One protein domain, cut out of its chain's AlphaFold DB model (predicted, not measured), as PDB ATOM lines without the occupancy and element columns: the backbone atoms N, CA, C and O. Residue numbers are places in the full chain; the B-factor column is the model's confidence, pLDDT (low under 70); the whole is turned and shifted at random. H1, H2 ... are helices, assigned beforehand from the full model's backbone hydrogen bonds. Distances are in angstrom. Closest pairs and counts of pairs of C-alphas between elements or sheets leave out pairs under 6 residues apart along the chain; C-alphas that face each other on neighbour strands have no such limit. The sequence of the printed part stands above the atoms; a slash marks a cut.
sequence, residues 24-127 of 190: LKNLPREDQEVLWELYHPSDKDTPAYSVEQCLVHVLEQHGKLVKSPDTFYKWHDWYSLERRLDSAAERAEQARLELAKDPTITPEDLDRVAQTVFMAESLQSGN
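AT A GLANCE: This is residues 24 to 127 of the 190 residues of an uncharacterized protein of Verrucomicrobiaceae bacterium (UniProt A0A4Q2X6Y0). One long helix, H3, makes the long axis of a rod; beside its first residues sits a small head, the helical hairpin of H1 and H2, with H2 set across the beginning of H3, and after Leu 99 the backbone turns back and H4 packs on the last part of H3, residues 88 to 99. The turn between H3 and H4 sticks out with residues 101 to 106. The printed part has 104 residues with four named helices, in the order H1, H2, H3, H4, and no named strand, and its class is all helix. The whole is loose, with a radius of gyration of the C-alphas of 18.4 A, and its C-alphas span 56 by 27 by 24 A.

HOW THE PARTS SIT: H3, residues 69 to 99, is the longest helix. It touches H4, residues 107 to 124, with residues 88 to 99 alone; the closest C-alphas are those of Ala 92 and Ala 114, 4.7 A apart. These two form a helical hairpin and run opposite ways at a steep tilt of 37 degrees, only just past shallow. H2, residues 51 to 62, touches H3 about perpendicular, at 82 degrees, with residues 51 to 55 of H2 and 69 to 72 of H3 alone; the closest C-alphas are those of Val 51 and Pro 69, 6.6 A apart. H1, residues 29 to 39, touches H2, with Leu 35 and Cys 54 closest at 6.5 A between C-alphas. H1 and H2 form a helical hairpin and run opposite ways at a shallow tilt of 32 degrees, only just short of steep. H1 and H3 are close but not clearly touching, the C-alphas of Trp 36 and His 76 being 7.8 A apart. H4 is apart from both H1 and H2. The helix packing is mostly crossed, but only just. In H1, H2, H3 and H4 every O i to N i+4 pair is within hydrogen-bond range.

IN THESE COORDINATES: H3 runs 44.6 A from C-alpha 69 at (-29.980, -51.774, 6.487) to C-alpha 99 at (-23.790, -21.475, 38.645). H4 measures 26.2 A and ends at C-alpha 124, (-14.023, -33.860, 22.116). H2 measures 16.3 A. H1 measures 15.4 A and begins at C-alpha 29, (-39.551, -41.891, 21.251).

THE WHOLE: The two C-alphas farthest apart, those of Lys 67 and Thr 104, are 57.1 A from each other. The printed part, residues 24 to 127, has no cut. The link from H1 to H2, 11 residues, is long; those from H2 to H3 and from H3 to H4, 6 and 7 residues, are short. The mean pLDDT of the printed part is 74.0; residue 67 and residues 88 to 127 are under 70, and H4 has a mean of 58.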
ATOM      1  N   LEU A  24     -38.186 -45.275  10.771       80.88
ATOM      2  CA  LEU A  24     -37.570 -45.379  12.094       80.88
ATOM      3  C   LEU A  24     -37.540 -44.047  12.859       80.88
ATOM      4  O   LEU A  24     -37.693 -44.039  14.070       80.88
ATOM      5  N   LYS A  25     -37.410 -42.908  12.162       78.81
ATOM      6  CA  LYS A  25     -37.449 -41.575  12.798       78.81
ATOM      7  C   LYS A  25     -38.851 -41.172  13.251       78.81
ATOM      8  O   LYS A  25     -38.995 -40.321  14.117       78.81
ATOM      9  N   ASN A  26     -39.868 -41.774  12.639       79.88
ATOM     10  CA  ASN A  26     -41.277 -41.530  12.941       79.88
ATOM     11  C   ASN A  26     -41.847 -42.546  13.943       79.88
ATOM     12  O   ASN A  26     -43.067 -42.617  14.105       79.88
ATOM     13  N   LEU A  27     -41.009 -43.393  14.545       81.44
ATOM     14  CA  LEU A  27     -41.431 -44.216  15.675       81.44
ATOM     15  C   LEU A  27     -41.626 -43.323  16.914       81.44
ATOM     16  O   LEU A  27     -40.946 -42.300  17.031       81.44
ATOM     17  N   PRO A  28     -42.540 -43.667  17.834       84.31
ATOM     18  CA  PRO A  28     -42.577 -43.070  19.168       84.31
ATOM     19  C   PRO A  28     -41.189 -43.058  19.824       84.31
ATOM     20  O   PRO A  28     -40.381 -43.953  19.583       84.31
ATOM     21  N   ARG A  29     -40.886 -42.038  20.641       80.50
ATOM     22  CA  ARG A  29     -39.551 -41.891  21.251       80.50
ATOM     23  C   ARG A  29     -39.177 -43.109  22.100       80.50
ATOM     24  O   ARG A  29     -38.043 -43.553  22.003       80.50
ATOM     25  N   GLU A  30     -40.130 -43.657  22.849       82.12
ATOM     26  CA  GLU A  30     -39.965 -44.877  23.656       82.12
ATOM     27  C   GLU A  30     -39.504 -46.067  22.801       82.12
ATOM     28  O   GLU A  30     -38.536 -46.737  23.139       82.12
ATOM     29  N   ASP A  31     -40.102 -46.259  21.627       82.94
ATOM     30  CA  ASP A  31     -39.724 -47.343  20.715       82.94
ATOM     31  C   ASP A  31     -38.336 -47.125  20.093       82.94
ATOM     32  O   ASP A  31     -37.610 -48.076  19.799       82.94
ATOM     33  N   GLN A  32     -37.938 -45.865  19.897       85.56
ATOM     34  CA  GLN A  32     -36.584 -45.533  19.450       85.56
ATOM     35  C   GLN A  32     -35.537 -45.793  20.544       85.56
ATOM     36  O   GLN A  32     -34.432 -46.221  20.216       85.56
ATOM     37  N   GLU A  33     -35.885 -45.578  21.819       87.81
ATOM     38  CA  GLU A  33     -35.038 -45.925  22.971       87.81
ATOM     39  C   GLU A  33     -34.862 -47.443  23.060       87.81
ATOM     40  O   GLU A  33     -33.732 -47.920  23.102       87.81
ATOM     41  N   VAL A  34     -35.955 -48.209  22.974       89.44
ATOM     42  CA  VAL A  34     -35.908 -49.683  22.974       89.44
ATOM     43  C   VAL A  34     -35.026 -50.193  21.837       89.44
ATOM     44  O   VAL A  34     -34.137 -51.015  22.050       89.44
ATOM     45  N   LEU A  35     -35.207 -49.670  20.623       89.88
ATOM     46  CA  LEU A  35     -34.384 -50.054  19.477       89.88
ATOM     47  C   LEU A  35     -32.898 -49.717  19.688       89.88
ATOM     48  O   LEU A  35     -32.021 -50.457  19.240       89.88
ATOM     49  N   TRP A  36     -32.610 -48.605  20.365       92.12
ATOM     50  CA  TRP A  36     -31.251 -48.216  20.723       92.12
ATOM     51  C   TRP A  36     -30.644 -49.142  21.774       92.12
ATOM     52  O   TRP A  36     -29.494 -49.534  21.608       92.12
ATOM     53  N   GLU A  37     -31.395 -49.521  22.805       91.44
ATOM     54  CA  GLU A  37     -30.955 -50.440  23.863       91.44
ATOM     55  C   GLU A  37     -30.729 -51.860  23.346       91.44
ATOM     56  O   GLU A  37     -29.771 -52.513  23.748       91.44
ATOM     57  N   LEU A  38     -31.551 -52.330  22.406       91.25
ATOM     58  CA  LEU A  38     -31.336 -53.620  21.750       91.25
ATOM     59  C   LEU A  38     -30.011 -53.643  20.981       91.25
ATOM     60  O   LEU A  38     -29.285 -54.636  21.015       91.25
ATOM     61  N   TYR A  39     -29.676 -52.546  20.298       91.75
ATOM     62  CA  TYR A  39     -28.434 -52.420  19.532       91.75
ATOM     63  C   TYR A  39     -27.220 -52.032  20.404       91.75
ATOM     64  O   TYR A  39     -26.083 -52.354  20.065       91.75
ATOM     65  N   HIS A  40     -27.449 -51.380  21.547       89.75
ATOM     66  CA  HIS A  40     -26.444 -50.965  22.531       89.75
ATOM     67  C   HIS A  40     -26.889 -51.321  23.955       89.75
ATOM     68  O   HIS A  40     -27.251 -50.430  24.734       89.75
ATOM     69  N   PRO A  41     -26.859 -52.610  24.320       89.06
ATOM     70  CA  PRO A  41     -27.235 -53.025  25.658       89.06
ATOM     71  C   PRO A  41     -26.319 -52.365  26.689       89.06
ATOM     72  O   PRO A  41     -25.095 -52.332  26.540       89.06
ATOM     73  N   SER A  42     -26.926 -51.819  27.742       83.31
ATOM     74  CA  SER A  42     -26.187 -51.194  28.848       83.31
ATOM     75  C   SER A  42     -25.498 -52.231  29.738       83.31
ATOM     76  O   SER A  42     -24.493 -51.931  30.383       83.31
ATOM     77  N   ASP A  43     -26.035 -53.452  29.762       86.88
ATOM     78  CA  ASP A  43     -25.467 -54.589  30.473       86.88
ATOM     79  C   ASP A  43     -24.469 -55.341  29.581       86.88
ATOM     80  O   ASP A  43     -24.772 -55.685  28.437       86.88
ATOM     81  N   LYS A  44     -23.280 -55.620  30.120       76.69
ATOM     82  CA  LYS A  44     -22.198 -56.311  29.402       76.69
ATOM     83  C   LYS A  44     -22.528 -57.771  29.102       76.69
ATOM     84  O   LYS A  44     -21.927 -58.336  28.192       76.69
ATOM     85  N   ASP A  45     -23.465 -58.353  29.846       84.56
ATOM     86  CA  ASP A  45     -23.868 -59.752  29.698       84.56
ATOM     87  C   ASP A  45     -25.004 -59.939  28.678       84.56
ATOM     88  O   ASP A  45     -25.303 -61.064  28.270       84.56
ATOM     89  N   THR A  46     -25.618 -58.845  28.213       85.38
ATOM     90  CA  THR A  46     -26.659 -58.893  27.182       85.38
ATOM     91  C   THR A  46     -26.030 -58.738  25.794       85.38
ATOM     92  O   THR A  46     -25.383 -57.726  25.523       85.38
ATOM     93  N   PRO A  47     -26.202 -59.708  24.877       87.75
ATOM     94  CA  PRO A  47     -25.676 -59.585  23.526       87.75
ATOM     95  C   PRO A  47     -26.445 -58.519  22.738       87.75
ATOM     96  O   PRO A  47     -27.675 -58.514  22.711       87.75
ATOM     97  N   ALA A  48     -25.703 -57.641  22.061       91.44
ATOM     98  CA  ALA A  48     -26.277 -56.644  21.167       91.44
ATOM     99  C   ALA A  48     -26.967 -57.311  19.972       91.44
ATOM    100  O   ALA A  48     -26.450 -58.268  19.387       91.44
ATOM    101  N   TYR A  49     -28.119 -56.772  19.585       91.94
ATOM    102  CA  TYR A  49     -28.829 -57.199  18.390       91.94
ATOM    103  C   TYR A  49     -28.043 -56.782  17.143       91.94
ATOM    104  O   TYR A  49     -27.476 -55.691  17.075       91.94
ATOM    105  N   SER A  50     -28.051 -57.625  16.113       92.69
ATOM    106  CA  SER A  50     -27.628 -57.226  14.771       92.69
ATOM    107  C   SER A  50     -28.618 -56.226  14.168       92.69
ATOM    108  O   SER A  50     -29.754 -56.077  14.630       92.69
ATOM    109  N   VAL A  51     -28.217 -55.563  13.082       88.44
ATOM    110  CA  VAL A  51     -29.106 -54.648  12.349       88.44
ATOM    111  C   VAL A  51     -30.348 -55.381  11.847       88.44
ATOM    112  O   VAL A  51     -31.460 -54.877  11.968       88.44
ATOM    113  N   GLU A  52     -30.187 -56.591  11.326       88.06
ATOM    114  CA  GLU A  52     -31.287 -57.422  10.843       88.06
ATOM    115  C   GLU A  52     -32.249 -57.780  11.977       88.06
ATOM    116  O   GLU A  52     -33.459 -57.670  11.799       88.06
ATOM    117  N   GLN A  53     -31.727 -58.132  13.156       90.06
ATOM    118  CA  GLN A  53     -32.543 -58.421  14.339       90.06
ATOM    119  C   GLN A  53     -33.318 -57.183  14.808       90.06
ATOM    120  O   GLN A  53     -34.505 -57.275  15.114       90.06
ATOM    121  N   CYS A  54     -32.688 -56.006  14.778       88.38
ATOM    122  CA  CYS A  54     -33.348 -54.733  15.062       88.38
ATOM    123  C   CYS A  54     -34.482 -54.434  14.065       88.38
ATOM    124  O   CYS A  54     -35.567 -54.003  14.451       88.38
ATOM    125  N   LEU A  55     -34.266 -54.682  12.770       86.38
ATOM    126  CA  LEU A  55     -35.291 -54.462  11.746       86.38
ATOM    127  C   LEU A  55     -36.455 -55.458  11.847       86.38
ATOM    128  O   LEU A  55     -37.598 -55.074  11.595       86.38
ATOM    129  N   VAL A  56     -36.180 -56.709  12.227       87.25
ATOM    130  CA  VAL A  56     -37.215 -57.710  12.524       87.25
ATOM    131  C   VAL A  56     -38.045 -57.270  13.726       87.25
ATOM    132  O   VAL A  56     -39.268 -57.261  13.628       87.25
ATOM    133  N   HIS A  57     -37.410 -56.791  14.799       87.44
ATOM    134  CA  HIS A  57     -38.119 -56.267  15.968       87.44
ATOM    135  C   HIS A  57     -39.082 -55.126  15.594       87.44
ATOM    136  O   HIS A  57     -40.247 -55.131  15.986       87.44
ATOM    137  N   VAL A  58     -38.642 -54.184  14.752       85.44
ATOM    138  CA  VAL A  58     -39.498 -53.087  14.260       85.44
ATOM    139  C   VAL A  58     -40.677 -53.602  13.428       85.44
ATOM    140  O   VAL A  58     -41.785 -53.063  13.515       85.44
ATOM    141  N   LEU A  59     -40.462 -54.637  12.613       84.44
ATOM    142  CA  LEU A  59     -41.530 -55.265  11.841       84.44
ATOM    143  C   LEU A  59     -42.547 -55.962  12.755       84.44
ATOM    144  O   LEU A  59     -43.744 -55.812  12.531       84.44
ATOM    145  N   GLU A  60     -42.089 -56.687  13.773       86.69
ATOM    146  CA  GLU A  60     -42.943 -57.424  14.708       86.69
ATOM    147  C   GLU A  60     -43.763 -56.493  15.608       86.69
ATOM    148  O   GLU A  60     -44.968 -56.689  15.748       86.69
ATOM    149  N   GLN A  61     -43.138 -55.455  16.172       84.31
ATOM    150  CA  GLN A  61     -43.794 -54.558  17.130       84.31
ATOM    151  C   GLN A  61     -44.656 -53.481  16.463       84.31
ATOM    152  O   GLN A  61     -45.674 -53.066  17.014       84.31
ATOM    153  N   HIS A  62     -44.282 -53.023  15.264       78.31
ATOM    154  CA  HIS A  62     -44.963 -51.898  14.611       78.31
ATOM    155  C   HIS A  62     -45.605 -52.246  13.269       78.31
ATOM    156  O   HIS A  62     -46.229 -51.379  12.653       78.31
ATOM    157  N   GLY A  63     -45.429 -53.471  12.764       79.19
ATOM    158  CA  GLY A  63     -45.910 -53.867  11.439       79.19
ATOM    159  C   GLY A  63     -45.241 -53.102  10.292       79.19
ATOM    160  O   GLY A  63     -45.740 -53.111   9.164       79.19
ATOM    161  N   LYS A  64     -44.133 -52.390  10.552       76.25
ATOM    162  CA  LYS A  64     -43.486 -51.519   9.564       76.25
ATOM    163  C   LYS A  64     -42.268 -52.201   8.955       76.25
ATOM    164  O   LYS A  64     -41.250 -52.396   9.607       76.25
ATOM    165  N   LEU A  65     -42.345 -52.489   7.659       73.25
ATOM    166  CA  LEU A  65     -41.234 -53.081   6.922       73.25
ATOM    167  C   LEU A  65     -40.182 -52.029   6.546       73.25
ATOM    168  O   LEU A  65     -40.409 -51.180   5.679       73.25
ATOM    169  N   VAL A  66     -38.991 -52.148   7.128       76.19
ATOM    170  CA  VAL A  66     -37.805 -51.389   6.715       76.19
ATOM    171  C   VAL A  66     -36.970 -52.259   5.781       76.19
ATOM    172  O   VAL A  66     -36.357 -53.237   6.187       76.19
ATOM    173  N   LYS A  67     -36.962 -51.908   4.493       68.94
ATOM    174  CA  LYS A  67     -36.418 -52.762   3.421       68.94
ATOM    175  C   LYS A  67     -34.894 -52.730   3.278       68.94
ATOM    176  O   LYS A  67     -34.363 -53.406   2.404       68.94
ATOM    177  N   SER A  68     -34.193 -51.892   4.040       78.62
ATOM    178  CA  SER A  68     -32.769 -51.646   3.820       78.62
ATOM    179  C   SER A  68     -32.021 -51.363   5.127       78.62
ATOM    180  O   SER A  68     -32.416 -50.433   5.840       78.62
ATOM    181  N   PRO A  69     -30.904 -52.072   5.389       83.88
ATOM    182  CA  PRO A  69     -29.980 -51.774   6.487       83.88
ATOM    183  C   PRO A  69     -29.456 -50.330   6.481       83.88
ATOM    184  O   PRO A  69     -29.309 -49.721   7.535       83.88
ATOM    185  N   ASP A  70     -29.284 -49.708   5.310       81.50
ATOM    186  CA  ASP A  70     -28.861 -48.301   5.205       81.50
ATOM    187  C   ASP A  70     -29.831 -47.338   5.902       81.50
ATOM    188  O   ASP A  70     -29.450 -46.253   6.343       81.50
ATOM    189  N   THR A  71     -31.113 -47.706   5.965       81.00
ATOM    190  CA  THR A  71     -32.138 -46.907   6.650       81.00
ATOM    191  C   THR A  71     -31.948 -46.969   8.161       81.00
ATOM    192  O   THR A  71     -32.140 -45.952   8.828       81.00
ATOM    193  N   PHE A  72     -31.518 -48.125   8.672       86.06
ATOM    194  CA  PHE A  72     -31.138 -48.304  10.067       86.06
ATOM    195  C   PHE A  72     -29.899 -47.484  10.403       86.06
ATOM    196  O   PHE A  72     -29.972 -46.661  11.304       86.06
ATOM    197  N   TYR A  73     -28.811 -47.593   9.633       84.62
ATOM    198  CA  TYR A  73     -27.593 -46.817   9.904       84.62
ATOM    199  C   TYR A  73     -27.835 -45.300   9.870       84.62
ATOM    200  O   TYR A  73     -27.368 -44.569  10.737       84.62
ATOM    201  N   LYS A  74     -28.656 -44.808   8.933       81.94
ATOM    202  CA  LYS A  74     -29.046 -43.386   8.893       81.94
ATOM    203  C   LYS A  74     -29.912 -42.955  10.075       81.94
ATOM    204  O   LYS A  74     -29.873 -41.783  10.453       81.94
ATOM    205  N   TRP A  75     -30.755 -43.850  10.588       85.94
ATOM    206  CA  TRP A  75     -31.498 -43.600  11.821       85.94
ATOM    207  C   TRP A  75     -30.545 -43.600  13.015       85.94
ATOM    208  O   TRP A  75     -30.521 -42.608  13.730       85.94
ATOM    209  N   HIS A  76     -29.700 -44.620  13.147       87.00
ATOM    210  CA  HIS A  76     -28.692 -44.762  14.192       87.00
ATOM    211  C   HIS A  76     -27.795 -43.524  14.303       87.00
ATOM    212  O   HIS A  76     -27.661 -42.964  15.385       87.00
ATOM    213  N   ASP A  77     -27.225 -43.047  13.195       79.31
ATOM    214  CA  ASP A  77     -26.332 -41.883  13.207       79.31
ATOM    215  C   ASP A  77     -27.055 -40.610  13.657       79.31
ATOM    216  O   ASP A  77     -26.501 -39.781  14.381       79.31
ATOM    217  N   TRP A  78     -28.309 -40.451  13.228       83.44
ATOM    218  CA  TRP A  78     -29.139 -39.323  13.631       83.44
ATOM    219  C   TRP A  78     -29.551 -39.419  15.103       83.44
ATOM    220  O   TRP A  78     -29.427 -38.431  15.816       83.44
ATOM    221  N   TYR A  79     -29.986 -40.589  15.560       81.25
ATOM    222  CA  TYR A  79     -30.452 -40.800  16.925       81.25
ATOM    223  C   TYR A  79     -29.288 -40.733  17.919       81.25
ATOM    224  O   TYR A  79     -29.387 -40.079  18.949       81.25
ATOM    225  N   SER A  80     -28.122 -41.285  17.567       81.00
ATOM    226  CA  SER A  80     -26.885 -41.115  18.338       81.00
ATOM    227  C   SER A  80     -26.510 -39.640  18.493       81.00
ATOM    228  O   SER A  80     -26.108 -39.214  19.575       81.00
ATOM    229  N   LEU A  81     -26.652 -38.842  17.428       73.69
ATOM    230  CA  LEU A  81     -26.423 -37.401  17.490       73.69
ATOM    231  C   LEU A  81     -27.451 -36.704  18.386       73.69
ATOM    232  O   LEU A  81     -27.063 -35.879  19.205       73.69
ATOM    233  N   GLU A  82     -28.732 -37.038  18.248       76.31
ATOM    234  CA  GLU A  82     -29.815 -36.481  19.062       76.31
ATOM    235  C   GLU A  82     -29.590 -36.755  20.555       76.31
ATOM    236  O   GLU A  82     -29.524 -35.812  21.335       76.31
ATOM    237  N   ARG A  83     -29.300 -38.004  20.942       82.00
ATOM    238  CA  ARG A  83     -28.969 -38.373  22.332       82.00
ATOM    239  C   ARG A  83     -27.790 -37.592  22.902       82.00
ATOM    240  O   ARG A  83     -27.776 -37.240  24.078       82.00
ATOM    241  N   ARG A  84     -26.763 -37.345  22.084       70.06
ATOM    242  CA  ARG A  84     -25.598 -36.553  22.506       70.06
ATOM    243  C   ARG A  84     -25.974 -35.096  22.728       70.06
ATOM    244  O   ARG A  84     -25.492 -34.505  23.685       70.06
ATOM    245  N   LEU A  85     -26.816 -34.530  21.864       70.94
ATOM    246  CA  LEU A  85     -27.322 -33.169  22.029       70.94
ATOM    247  C   LEU A  85     -28.199 -33.051  23.276       70.94
ATOM    248  O   LEU A  85     -28.015 -32.099  24.025       70.94
ATOM    249  N   ASP A  86     -29.073 -34.028  23.527       74.06
ATOM    250  CA  ASP A  86     -29.914 -34.076  24.727       74.06
ATOM    251  C   ASP A  86     -29.041 -34.148  25.992       74.06
ATOM    252  O   ASP A  86     -29.164 -33.311  26.881       74.06
ATOM    253  N   SER A  87     -28.055 -35.052  26.027       71.94
ATOM    254  CA  SER A  87     -27.117 -35.166  27.154       71.94
ATOM    255  C   SER A  87     -26.260 -33.908  27.364       71.94
ATOM    256  O   SER A  87     -25.952 -33.546  28.502       71.94
ATOM    257  N   ALA A  88     -25.855 -33.243  26.280       65.00
ATOM    258  CA  ALA A  88     -25.115 -31.987  26.347       65.00
ATOM    259  C   ALA A  88     -26.002 -30.839  26.852       65.00
ATOM    260  O   ALA A  88     -25.551 -30.012  27.643       65.00
ATOM    261  N   ALA A  89     -27.269 -30.801  26.432       64.25
ATOM    262  CA  ALA A  89     -28.250 -29.833  26.903       64.25
ATOM    263  C   ALA A  89     -28.560 -30.028  28.395       64.25
ATOM    264  O   ALA A  89     -28.545 -29.057  29.146       64.25
ATOM    265  N   GLU A  90     -28.754 -31.270  28.844       69.44
ATOM    266  CA  GLU A  90     -28.946 -31.599  30.260       69.44
ATOM    267  C   GLU A  90     -27.748 -31.169  31.111       69.44
ATOM    268  O   GLU A  90     -27.923 -30.551  32.159       69.44
ATOM    269  N   ARG A  91     -26.517 -31.427  30.654       64.62
ATOM    270  CA  ARG A  91     -25.304 -31.010  31.375       64.62
ATOM    271  C   ARG A  91     -25.090 -29.502  31.364       64.62
ATOM    272  O   ARG A  91     -24.647 -28.950  32.368       64.62
ATOM    273  N   ALA A  92     -25.424 -28.826  30.267       61.72
ATOM    274  CA  ALA A  92     -25.416 -27.370  30.212       61.72
ATOM    275  C   ALA A  92     -26.445 -26.766  31.182       61.72
ATOM    276  O   ALA A  92     -26.129 -25.807  31.881       61.72
ATOM    277  N   GLU A  93     -27.638 -27.357  31.283       67.62
ATOM    278  CA  GLU A  93     -28.669 -26.929  32.231       67.62
ATOM    279  C   GLU A  93     -28.268 -27.217  33.681       67.62
ATOM    280  O   GLU A  93     -28.432 -26.360  34.545       67.62
ATOM    281  N   GLN A  94     -27.659 -28.370  33.967       63.94
ATOM    282  CA  GLN A  94     -27.092 -28.658  35.288       63.94
ATOM    283  C   GLN A  94     -25.998 -27.654  35.664       63.94
ATOM    284  O   GLN A  94     -26.020 -27.112  36.766       63.94
ATOM    285  N   ALA A  95     -25.081 -27.345  34.743       60.34
ATOM    286  CA  ALA A  95     -24.068 -26.317  34.960       60.34
ATOM    287  C   ALA A  95     -24.711 -24.946  35.220       60.34
ATOM    288  O   ALA A  95     -24.296 -24.243  36.140       60.34
ATOM    289  N   ARG A  96     -25.765 -24.592  34.470       59.75
ATOM    290  CA  ARG A  96     -26.547 -23.367  34.678       59.75
ATOM    291  C   ARG A  96     -27.160 -23.322  36.078       59.75
ATOM    292  O   ARG A  96     -27.065 -22.301  36.749       59.75
ATOM    293  N   LEU A  97     -27.769 -24.415  36.532       65.25
ATOM    294  CA  LEU A  97     -28.380 -24.510  37.860       65.25
ATOM    295  C   LEU A  97     -27.345 -24.426  38.988       65.25
ATOM    296  O   LEU A  97     -27.621 -23.789  39.998       65.25
ATOM    297  N   GLU A  98     -26.165 -25.028  38.828       60.44
ATOM    298  CA  GLU A  98     -25.070 -24.920  39.802       60.44
ATOM    299  C   GLU A  98     -24.501 -23.497  39.873       60.44
ATOM    300  O   GLU A  98     -24.310 -22.961  40.961       60.44
ATOM    301  N   LEU A  99     -24.293 -22.851  38.725       57.47
ATOM    302  CA  LEU A  99     -23.790 -21.475  38.645       57.47
ATOM    303  C   LEU A  99     -24.820 -20.451  39.138       57.47
ATOM    304  O   LEU A  99     -24.451 -19.458  39.749       57.47
ATOM    305  N   ALA A 100     -26.116 -20.706  38.947       59.34
ATOM    306  CA  ALA A 100     -27.184 -19.850  39.463       59.34
ATOM    307  C   ALA A 100     -27.288 -19.861  41.003       59.34
ATOM    308  O   ALA A 100     -27.991 -19.024  41.569       59.34
ATOM    309  N   LYS A 101     -26.604 -20.788  41.695       67.06
ATOM    310  CA  LYS A 101     -26.472 -20.768  43.163       67.06
ATOM    311  C   LYS A 101     -25.495 -19.693  43.646       67.06
ATOM    312  O   LYS A 101     -25.513 -19.366  44.831       67.06
ATOM    313  N   ASP A 102     -24.660 -19.153  42.759       57.75
ATOM    314  CA  ASP A 102     -23.774 -18.034  43.059       57.75
ATOM    315  C   ASP A 102     -24.487 -16.700  42.746       57.75
ATOM    316  O   ASP A 102     -24.808 -16.422  41.588       57.75
ATOM    317  N   PRO A 103     -24.739 -15.842  43.754       59.62
ATOM    318  CA  PRO A 103     -25.458 -14.582  43.573       59.62
ATOM    319  C   PRO A 103     -24.666 -13.513  42.802       59.62
ATOM    320  O   PRO A 103     -25.209 -12.445  42.526       59.62
ATOM    321  N   THR A 104     -23.394 -13.757  42.478       61.59
ATOM    322  CA  THR A 104     -22.543 -12.815  41.735       61.59
ATOM    323  C   THR A 104     -22.578 -13.017  40.219       61.59
ATOM    324  O   THR A 104     -22.076 -12.168  39.481       61.59
ATOM    325  N   ILE A 105     -23.182 -14.111  39.746       57.03
ATOM    326  CA  ILE A 105     -23.175 -14.499  38.334       57.03
ATOM    327  C   ILE A 105     -24.367 -13.882  37.601       57.03
ATOM    328  O   ILE A 105     -25.524 -14.045  37.989       57.03
ATOM    329  N   THR A 106     -24.080 -13.182  36.503       59.44
ATOM    330  CA  THR A 106     -25.115 -12.586  35.652       59.44
ATOM    331  C   THR A 106     -25.723 -13.628  34.697       59.44
ATOM    332  O   THR A 106     -25.063 -14.614  34.348       59.44
ATOM    333  N   PRO A 107     -26.969 -13.442  34.223       56.59
ATOM    334  CA  PRO A 107     -27.575 -14.305  33.202       56.59
ATOM    335  C   PRO A 107     -26.704 -14.489  31.945       56.59
ATOM    336  O   PRO A 107     -26.665 -15.567  31.354       56.59
ATOM    337  N   GLU A 108     -25.947 -13.464  31.565       60.44
ATOM    338  CA  GLU A 108     -25.041 -13.470  30.417       60.44
ATOM    339  C   GLU A 108     -23.776 -14.317  30.647       60.44
ATOM    340  O   GLU A 108     -23.178 -14.826  29.692       60.44
ATOM    341  N   ASP A 109     -23.344 -14.477  31.899       54.94
ATOM    342  CA  ASP A 109     -22.241 -15.370  32.270       54.94
ATOM    343  C   ASP A 109     -22.689 -16.839  32.244       54.94
ATOM    344  O   ASP A 109     -21.955 -17.702  31.755       54.94
ATOM    345  N   LEU A 110     -23.926 -17.113  32.673       52.88
ATOM    346  CA  LEU A 110     -24.553 -18.438  32.621       52.88
ATOM    347  C   LEU A 110     -24.663 -18.970  31.187       52.88
ATOM    348  O   LEU A 110     -24.247 -20.097  30.906       52.88
ATOM    349  N   ASP A 111     -25.147 -18.140  30.261       59.62
ATOM    350  CA  ASP A 111     -25.269 -18.506  28.845       59.62
ATOM    351  C   ASP A 111     -23.902 -18.774  28.191       59.62
ATOM    352  O   ASP A 111     -23.764 -19.673  27.355       59.62
ATOM    353  N   ARG A 112     -22.863 -18.030  28.588       61.53
ATOM    354  CA  ARG A 112     -21.493 -18.205  28.080       61.53
ATOM    355  C   ARG A 112     -20.873 -19.522  28.543       61.53
ATOM    356  O   ARG A 112     -20.206 -20.199  27.757       61.53
ATOM    357  N   VAL A 113     -21.094 -19.906  29.800       55.22
ATOM    358  CA  VAL A 113     -20.594 -21.176  30.340       55.22
ATOM    359  C   VAL A 113     -21.347 -22.362  29.742       55.22
ATOM    360  O   VAL A 113     -20.700 -23.304  29.285       55.22
ATOM    361  N   ALA A 114     -22.676 -22.285  29.622       53.62
ATOM    362  CA  ALA A 114     -23.476 -23.298  28.934       53.62
ATOM    363  C   ALA A 114     -22.995 -23.518  27.485       53.62
ATOM    364  O   ALA A 114     -22.786 -24.655  27.056       53.62
ATOM    365  N   GLN A 115     -22.716 -22.436  26.749       62.09
ATOM    366  CA  GLN A 115     -22.132 -22.515  25.406       62.09
ATOM    367  C   GLN A 115     -20.723 -23.124  25.391       62.09
ATOM    368  O   GLN A 115     -20.394 -23.872  24.471       62.09
ATOM    369  N   THR A 116     -19.893 -22.829  26.393       61.31
ATOM    370  CA  THR A 116     -18.516 -23.342  26.493       61.31
ATOM    371  C   THR A 116     -18.495 -24.844  26.771       61.31
ATOM    372  O   THR A 116     -17.754 -25.571  26.109       61.31
ATOM    373  N   VAL A 117     -19.341 -25.324  27.687       58.16
ATOM    374  CA  VAL A 117     -19.519 -26.758  27.984       58.16
ATOM    375  C   VAL A 117     -19.982 -27.502  26.731       58.16
ATOM    376  O   VAL A 117     -19.384 -28.500  26.330       58.16
ATOM    377  N   PHE A 118     -20.975 -26.946  26.041       58.28
ATOM    378  CA  PHE A 118     -21.510 -27.517  24.814       58.28
ATOM    379  C   PHE A 118     -20.481 -27.528  23.651       58.28
ATOM    380  O   PHE A 118     -20.371 -28.498  22.891       58.28
ATOM    381  N   MET A 119     -19.673 -26.469  23.511       61.25
ATOM    382  CA  MET A 119     -18.579 -26.410  22.530       61.25
ATOM    383  C   MET A 119     -17.445 -27.390  22.848       61.25
ATOM    384  O   MET A 119     -16.899 -27.998  21.925       61.25
ATOM    385  N   ALA A 120     -17.092 -27.556  24.125       58.81
ATOM    386  CA  ALA A 120     -16.043 -28.476  24.557       58.81
ATOM    387  C   ALA A 120     -16.388 -29.932  24.200       58.81
ATOM    388  O   ALA A 120     -15.543 -30.649  23.663       58.81
ATOM    389  N   GLU A 121     -17.646 -30.342  24.368       56.88
ATOM    390  CA  GLU A 121     -18.114 -31.663  23.927       56.88
ATOM    391  C   GLU A 121     -18.110 -31.844  22.408       56.88
ATOM    392  O   GLU A 121     -17.768 -32.911  21.887       56.88
ATOM    393  N   SER A 122     -18.451 -30.785  21.672       56.31
ATOM    394  CA  SER A 122     -18.413 -30.790  20.205       56.31
ATOM    395  C   SER A 122     -16.981 -30.943  19.662       56.31
ATOM    396  O   SER A 122     -16.775 -31.522  18.595       56.31
ATOM    397  N   LEU A 123     -15.980 -30.453  20.403       55.03
ATOM    398  CA  LEU A 123     -14.552 -30.616  20.106       55.03
ATOM    399  C   LEU A 123     -14.039 -32.013  20.473       55.03
ATOM    400  O   LEU A 123     -13.340 -32.636  19.674       55.03
ATOM    401  N   GLN A 124     -14.426 -32.531  21.641       54.94
ATOM    402  CA  GLN A 124     -14.023 -33.860  22.116       54.94
ATOM    403  C   GLN A 124     -14.525 -34.992  21.198       54.94
ATOM    404  O   GLN A 124     -13.920 -36.058  21.126       54.94
ATOM    405  N   SER A 125     -15.595 -34.739  20.440       51.03
ATOM    406  CA  SER A 125     -16.219 -35.679  19.501       51.03
ATOM    407  C   SER A 125     -15.686 -35.612  18.056       51.03
ATOM    408  O   SER A 125     -16.177 -36.340  17.192       51.03
ATOM    409  N   GLY A 126     -14.679 -34.773  17.763       42.03
ATOM    410  CA  GLY A 126     -13.916 -34.799  16.502       42.03
ATOM    411  C   GLY A 126     -14.700 -34.471  15.220       42.03
ATOM    412  O   GLY A 126     -14.198 -34.690  14.117       42.03
ATOM    413  N   ASN A 127     -15.927 -33.948  15.320       48.09
ATOM    414  CA  ASN A 127     -16.808 -33.763  14.168       48.09
ATOM    415  C   ASN A 127     -16.919 -32.287  13.749       48.09
ATOM    416  O   ASN A 127     -17.841 -31.562  14.129       48.09
TER     417      ASN A 127